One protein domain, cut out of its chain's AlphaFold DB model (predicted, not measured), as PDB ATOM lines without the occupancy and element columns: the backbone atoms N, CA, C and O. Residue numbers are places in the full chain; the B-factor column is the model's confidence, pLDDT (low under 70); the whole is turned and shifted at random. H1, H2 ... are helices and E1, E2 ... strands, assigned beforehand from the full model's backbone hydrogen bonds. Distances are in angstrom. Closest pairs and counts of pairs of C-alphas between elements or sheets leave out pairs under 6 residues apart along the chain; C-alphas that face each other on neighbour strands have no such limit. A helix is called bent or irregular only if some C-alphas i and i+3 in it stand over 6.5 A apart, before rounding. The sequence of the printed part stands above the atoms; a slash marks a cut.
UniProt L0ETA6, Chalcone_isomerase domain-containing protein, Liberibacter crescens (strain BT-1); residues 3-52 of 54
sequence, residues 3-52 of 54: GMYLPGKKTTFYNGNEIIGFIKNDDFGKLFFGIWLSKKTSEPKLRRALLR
ATOM      1  N   GLY A   3      45.738  25.214 -11.279       94.19
ATOM      2  CA  GLY A   3      45.091  25.744 -10.083       94.19
ATOM      3  C   GLY A   3      43.872  26.574 -10.463       94.19
ATOM      4  O   GLY A   3      43.942  27.389 -11.381       94.19
ATOM      5  N   MET A   4      42.776  26.411  -9.728       93.88
ATOM      6  CA  MET A   4      41.571  27.227  -9.850       93.88
ATOM      7  C   MET A   4      41.360  28.030  -8.569       93.88
ATOM      8  O   MET A   4      41.212  27.461  -7.485       93.88
ATOM      9  N   TYR A   5      41.304  29.350  -8.720       92.25
ATOM     10  CA  TYR A   5      40.908  30.276  -7.668       92.25
ATOM     11  C   TYR A   5      39.525  30.841  -7.970       92.25
ATOM     12  O   TYR A   5      39.291  31.389  -9.047       92.25
ATOM     13  N   LEU A   6      38.620  30.717  -7.000       88.94
ATOM     14  CA  LEU A   6      37.334  31.397  -7.000       88.94
ATOM     15  C   LEU A   6      37.254  32.240  -5.718       88.94
ATOM     16  O   LEU A   6      37.417  31.669  -4.640       88.94
ATOM     17  N   PRO A   7      37.033  33.565  -5.805       87.62
ATOM     18  CA  PRO A   7      36.969  34.427  -4.628       87.62
ATOM     19  C   PRO A   7      35.974  33.925  -3.574       87.62
ATOM     20  O   PRO A   7      34.865  33.509  -3.915       87.62
ATOM     21  N   GLY A   8      36.380  33.958  -2.301       86.31
ATOM     22  CA  GLY A   8      35.578  33.461  -1.174       86.31
ATOM     23  C   GLY A   8      35.427  31.936  -1.125       86.31
ATOM     24  O   GLY A   8      34.544  31.427  -0.436       86.31
ATOM     25  N   LYS A   9      36.232  31.195  -1.898       88.62
ATOM     26  CA  LYS A   9      36.296  29.734  -1.859       88.62
ATOM     27  C   LYS A   9      37.741  29.248  -1.784       88.62
ATOM     28  O   LYS A   9      38.693  29.936  -2.145       88.62
ATOM     29  N   LYS A  10      37.870  27.972  -1.418       91.25
ATOM     30  CA  LYS A  10      39.123  27.215  -1.464       91.25
ATOM     31  C   LYS A  10      39.764  27.245  -2.856       91.25
ATOM     32  O   LYS A  10      39.085  27.086  -3.873       91.25
ATOM     33  N   THR A  11      41.089  27.336  -2.892       96.12
ATOM     34  CA  THR A  11      41.858  27.097  -4.122       96.12
ATOM     35  C   THR A  11      41.921  25.599  -4.381       96.12
ATOM     36  O   THR A  11      42.259  24.846  -3.471       96.12
ATOM     37  N   THR A  12      41.588  25.158  -5.594       96.19
ATOM     38  CA  THR A  12      41.563  23.731  -5.969       96.19
ATOM     39  C   THR A  12      42.637  23.441  -7.011       96.19
ATOM     40  O   THR A  12      42.798  24.215  -7.953       96.19
ATOM     41  N   PHE A  13      43.360  22.336  -6.844       96.19
ATOM     42  CA  PHE A  13      44.418  21.899  -7.746       96.19
ATOM     43  C   PHE A  13      43.999  20.653  -8.513       96.19
ATOM     44  O   PHE A  13      43.415  19.729  -7.942       96.19
ATOM     45  N   TYR A  14      44.360  20.627  -9.793       97.38
ATOM     46  CA  TYR A  14      44.022  19.560 -10.718       97.38
ATOM     47  C   TYR A  14      45.267  18.966 -11.379       97.38
ATOM     48  O   TYR A  14      46.216  19.689 -11.712       97.38
ATOM     49  N   ASN A  15      45.245  17.659 -11.631       97.25
ATOM     50  CA  ASN A  15      46.133  16.983 -12.568       97.25
ATOM     51  C   ASN A  15      45.311  16.493 -13.767       97.25
ATOM     52  O   ASN A  15      44.557  15.531 -13.659       97.25
ATOM     53  N   GLY A  16      45.395  17.200 -14.895       95.12
ATOM     54  CA  GLY A  16      44.423  17.012 -15.973       95.12
ATOM     55  C   GLY A  16      43.020  17.364 -15.474       95.12
ATOM     56  O   GLY A  16      42.796  18.492 -15.039       95.12
ATOM     57  N   ASN A  17      42.110  16.387 -15.497       95.44
ATOM     58  CA  ASN A  17      40.730  16.548 -15.027       95.44
ATOM     59  C   ASN A  17      40.524  16.086 -13.573       95.44
ATOM     60  O   ASN A  17      39.439  16.262 -13.024       95.44
ATOM     61  N   GLU A  18      41.540  15.499 -12.940       97.50
ATOM     62  CA  GLU A  18      41.434  14.952 -11.587       97.50
ATOM     63  C   GLU A  18      41.752  16.013 -10.535       97.50
ATOM     64  O   GLU A  18      42.760  16.711 -10.642       97.50
ATOM     65  N   ILE A  19      40.927  16.116  -9.489       97.31
ATOM     66  CA  ILE A  19      41.234  16.948  -8.320       97.31
ATOM     67  C   ILE A  19      42.260  16.217  -7.463       97.31
ATOM     68  O   ILE A  19      41.991  15.138  -6.946       97.31
ATOM     69  N   ILE A  20      43.402  16.859  -7.244       97.50
ATOM     70  CA  ILE A  20      44.492  16.313  -6.424       97.50
ATOM     71  C   ILE A  20      44.613  17.001  -5.060       97.50
ATOM     72  O   ILE A  20      45.388  16.570  -4.214       97.50
ATOM     73  N   GLY A  21      43.847  18.069  -4.821       96.19
ATOM     74  CA  GLY A  21      43.792  18.716  -3.513       96.19
ATOM     75  C   GLY A  21      43.161  20.101  -3.529       96.19
ATOM     76  O   GLY A  21      42.847  20.667  -4.577       96.19
ATOM     77  N   PHE A  22      42.979  20.666  -2.337       95.81
ATOM     78  CA  PHE A  22      42.530  22.041  -2.164       95.81
ATOM     79  C   PHE A  22      43.137  22.680  -0.914       95.81
ATOM     80  O   PHE A  22      43.428  21.999   0.068       95.81
ATOM     81  N   ILE A  23      43.249  24.007  -0.924       94.81
ATOM     82  CA  ILE A  23      43.667  24.813   0.226       94.81
ATOM     83  C   ILE A  23      42.516  25.752   0.585       94.81
ATOM     84  O   ILE A  23      42.084  26.555  -0.242       94.81
ATOM     85  N   LYS A  24      41.988  25.608   1.809       89.81
ATOM     86  CA  LYS A  24      40.786  26.322   2.284       89.81
ATOM     87  C   LYS A  24      41.019  27.792   2.623       89.81
ATOM     88  O   LYS A  24      40.047  28.520   2.695       89.81
ATOM     89  N   ASN A  25      42.259  28.200   2.884       86.12
ATOM     90  CA  ASN A  25      42.545  29.565   3.304       86.12
ATOM     91  C   ASN A  25      42.217  30.547   2.165       86.12
ATOM     92  O   ASN A  25      42.824  30.469   1.096       86.12
ATOM     93  N   ASP A  26      41.281  31.461   2.411       77.56
ATOM     94  CA  ASP A  26      40.811  32.440   1.427       77.56
ATOM     95  C   ASP A  26      41.937  33.372   0.948       77.56
ATOM     96  O   ASP A  26      41.969  33.770  -0.221       77.56
ATOM     97  N   ASP A  27      42.928  33.641   1.802       88.88
ATOM     98  CA  ASP A  27      44.085  34.460   1.441       88.88
ATOM     99  C   ASP A  27      45.080  33.712   0.553       88.88
ATOM    100  O   ASP A  27      45.784  34.330  -0.250       88.88
ATOM    101  N   PHE A  28      45.132  32.378   0.648       92.69
ATOM    102  CA  PHE A  28      46.103  31.583  -0.102       92.69
ATOM    103  C   PHE A  28      45.940  31.787  -1.606       92.69
ATOM    104  O   PHE A  28      46.921  32.057  -2.293       92.69
ATOM    105  N   GLY A  29      44.711  31.706  -2.123       92.62
ATOM    106  CA  GLY A  29      44.461  31.888  -3.553       92.62
ATOM    107  C   GLY A  29      44.882  33.277  -4.026       92.62
ATOM    108  O   GLY A  29      45.593  33.427  -5.018       92.62
ATOM    109  N   LYS A  30      44.546  34.314  -3.260       91.69
ATOM    110  CA  LYS A  30      44.956  35.682  -3.583       91.69
ATOM    111  C   LYS A  30      46.480  35.839  -3.626       91.69
ATOM    112  O   LYS A  30      46.993  36.487  -4.537       91.69
ATOM    113  N   LEU A  31      47.200  35.252  -2.670       93.81
ATOM    114  CA  LEU A  31      48.661  35.327  -2.596       93.81
ATOM    115  C   LEU A  31      49.340  34.494  -3.690       93.81
ATOM    116  O   LEU A  31      50.214  35.007  -4.385       93.81
ATOM    117  N   PHE A  32      48.907  33.248  -3.888       94.06
ATOM    118  CA  PHE A  32      49.505  32.309  -4.839       94.06
ATOM    119  C   PHE A  32      49.403  32.810  -6.282       94.06
ATOM    120  O   PHE A  32      50.412  32.964  -6.964       94.06
ATOM    121  N   PHE A  33      48.198  33.160  -6.742       93.44
ATOM    122  CA  PHE A  33      48.023  33.738  -8.080       93.44
ATOM    123  C   PHE A  33      48.613  35.155  -8.163       93.44
ATOM    124  O   PHE A  33      49.022  35.617  -9.232       93.44
ATOM    125  N   GLY A  34      48.711  35.835  -7.018       94.75
ATOM    126  CA  GLY A  34      49.366  37.124  -6.869       94.75
ATOM    127  C   GLY A  34      50.849  37.122  -7.247       94.75
ATOM    128  O   GLY A  34      51.320  38.170  -7.678       94.75
ATOM    129  N   ILE A  35      51.557  35.986  -7.179       95.50
ATOM    130  CA  ILE A  35      52.973  35.874  -7.589       95.50
ATOM    131  C   ILE A  35      53.177  36.458  -8.993       95.50
ATOM    132  O   ILE A  35      54.089  37.259  -9.203       95.50
ATOM    133  N   TRP A  36      52.268  36.150  -9.920       94.94
ATOM    134  CA  TRP A  36      52.336  36.609 -11.310       94.94
ATOM    135  C   TRP A  36      51.364  37.750 -11.624       94.94
ATOM    136  O   TRP A  36      51.678  38.628 -12.422       94.94
ATOM    137  N   LEU A  37      50.172  37.770 -11.021       95.19
ATOM    138  CA  LEU A  37      49.118  38.718 -11.412       95.19
ATOM    139  C   LEU A  37      49.147  40.035 -10.617       95.19
ATOM    140  O   LEU A  37      48.608  41.054 -11.074       95.19
ATOM    141  N   SER A  38      49.786  40.053  -9.442       96.25
ATOM    142  CA  SER A  38      49.883  41.250  -8.601       96.25
ATOM    143  C   SER A  38      50.674  42.360  -9.285       96.25
ATOM    144  O   SER A  38      51.682  42.117  -9.940       96.25
ATOM    145  N   LYS A  39      50.291  43.620  -9.041       96.38
ATOM    146  CA  LYS A  39      51.095  44.787  -9.446       96.38
ATOM    147  C   LYS A  39      52.511  44.783  -8.841       96.38
ATOM    148  O   LYS A  39      53.377  45.456  -9.377       96.38
ATOM    149  N   LYS A  40      52.733  44.041  -7.746       96.50
ATOM    150  CA  LYS A  40      54.024  43.907  -7.047       96.50
ATOM    151  C   LYS A  40      54.853  42.685  -7.493       96.50
ATOM    152  O   LYS A  40      55.777  42.306  -6.785       96.50
ATOM    153  N   THR A  41      54.497  42.025  -8.600       97.31
ATOM    154  CA  THR A  41      55.235  40.852  -9.106       97.31
ATOM    155  C   THR A  41      56.689  41.187  -9.463       97.31
ATOM    156  O   THR A  41      56.972  42.271  -9.978       97.31
ATOM    157  N   SER A  42      57.600  40.234  -9.251       97.06
ATOM    158  CA  SER A  42      58.981  40.295  -9.744       97.06
ATOM    159  C   SER A  42      59.097  40.060 -11.255       97.06
ATOM    160  O   SER A  42      60.156  40.305 -11.825       97.06
ATOM    161  N   GLU A  43      58.015  39.650 -11.933       97.00
ATOM    162  CA  GLU A  43      57.984  39.375 -13.375       97.00
ATOM    163  C   GLU A  43      56.983  40.286 -14.135       97.00
ATOM    164  O   GLU A  43      55.989  39.811 -14.699       97.00
ATOM    165  N   PRO A  44      57.212  41.618 -14.223       96.94
ATOM    166  CA  PRO A  44      56.240  42.553 -14.808       96.94
ATOM    167  C   PRO A  44      55.878  42.273 -16.274       96.94
ATOM    168  O   PRO A  44      54.752  42.545 -16.696       96.94
ATOM    169  N   LYS A  45      56.819  41.732 -17.063       96.94
ATOM    170  CA  LYS A  45      56.587  41.383 -18.477       96.94
ATOM    171  C   LYS A  45      55.613  40.210 -18.614       96.94
ATOM    172  O   LYS A  45      54.665  40.304 -19.391       96.94
ATOM    173  N   LEU A  46      55.803  39.151 -17.824       96.56
ATOM    174  CA  LEU A  46      54.904  37.994 -17.802       96.56
ATOM    175  C   LEU A  46      53.496  38.413 -17.374       96.56
ATOM    176  O   LEU A  46      52.520  38.049 -18.022       96.56
ATOM    177  N   ARG A  47      53.386  39.266 -16.351       97.50
ATOM    178  CA  ARG A  47      52.100  39.833 -15.934       97.50
ATOM    179  C   ARG A  47      51.367  40.542 -17.066       97.50
ATOM    180  O   ARG A  47      50.167  40.332 -17.229       97.50
ATOM    181  N   ARG A  48      52.061  41.400 -17.826       97.56
ATOM    182  CA  ARG A  48      51.458  42.103 -18.972       97.56
ATOM    183  C   ARG A  48      50.928  41.115 -20.006       97.56
ATOM    184  O   ARG A  48      49.800  41.289 -20.449       97.56
ATOM    185  N   ALA A  49      51.684  40.060 -20.313       97.44
ATOM    186  CA  ALA A  49      51.254  39.017 -21.244       97.44
ATOM    187  C   ALA A  49      50.021  38.245 -20.732       97.44
ATOM    188  O   ALA A  49      49.037  38.116 -21.458       97.44
ATOM    189  N   LEU A  50      50.036  37.797 -19.472       94.69
ATOM    190  CA  LEU A  50      48.930  37.052 -18.854       94.69
ATOM    191  C   LEU A  50      47.635  37.873 -18.772       94.69
ATOM    192  O   LEU A  50      46.549  37.338 -18.973       94.69
ATOM    193  N   LEU A  51      47.750  39.171 -18.482       95.88
ATOM    194  CA  LEU A  51      46.613  40.084 -18.345       95.88
ATOM    195  C   LEU A  51      46.260  40.829 -19.642       95.88
ATOM    196  O   LEU A  51      45.329  41.630 -19.629       95.88
ATOM    197  N   ARG A  52      46.997  40.594 -20.738       96.50
ATOM    198  CA  ARG A  52      46.860  41.317 -22.017       96.50
ATOM    199  C   ARG A  52      46.858  42.840 -21.841       96.50
ATOM    200  O   ARG A  52      46.054  43.550 -22.438       96.50
TER     201      ARG A  52
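This is residues 3 to 52 of the 54 residues of the protein "Chalcone_isomerase domain-containing protein" of Liberibacter crescens (strain BT-1) (UniProt L0ETA6). A two-stranded hairpin, E1 and E2, makes one end of the domain, and helix H1 leads away from it to the other end, where the short helix H2 meets the last residues of H1 in a corner. A loop at the start of the printed part folds back beside the hairpin, with residues 3 to 4 paired to E1. The 50 printed residues include two named strands and two named helices, in the order E1, E2, H1, H2; the sheet, E1 - E2, is antiparallel and the class is mixed, helices and strands. The whole is only just loose, close to compact, with a radius of gyration of the C-alphas of 12.2 A and spans of 31 by 24 by 15 A.

The sheet is a hairpin of E1, residues 11 to 15, and E2, residues 18 to 23, antiparallel neighbours at 153 degrees. Across it, N 13 and O 21 are 2.9 A apart and N 20 and O 13 are 3.0 A apart, both within hydrogen-bond range. Residues 3 to 4 make a short antiparallel pairing with residues 12 to 13 of E1. H1, residues 26 to 37, comes closest to E1 at the C-alphas of Thr 11 and Gly 29, 5.5 A apart. Within 10 A, H1 has 8 pairs of C-alphas with E1 and 1 with E2, made by its residues 26 to 33. H2, residues 44 to 51, and H1 touch, with residues 36 to 37 of H1 alone; the closest C-alphas are those of Leu 37 and Arg 47, 5.5 A apart. H1 and H2 run opposite ways at a steep tilt of 68 degrees, only just short of about perpendicular. H2 is apart from E1 and from E2. In H2 every O i to N i+4 pair is within hydrogen-bond range; in H1, 6 of 8 are.

E1 begins at C-alpha 11, (41.858, 27.097, -4.122), and measures 13.9 A from first to last C-alpha. E2, residues 18 to 23, measures 15.5 A. H1, residues 26 to 37, measures 16.5 A and ends at C-alpha 37, (49.118, 38.718, -11.412). It is neither bent nor irregular, but only just: C-alphas 26 and 29 are 6.2 A apart. H2 measures 10.5 A and ends at C-alpha 51, (46.613, 40.084, -18.345).

The two C-alphas farthest apart are those of Glu 18 and Lys 40, 31.9 A. The links E1 to E2 and E2 to H1 are tight, and the link H1 to H2, of 6 residues, is short. The printed part, residues 3 to 52, has no cut. The mean pLDDT of the printed part is 94.1, and no printed residue is under 70.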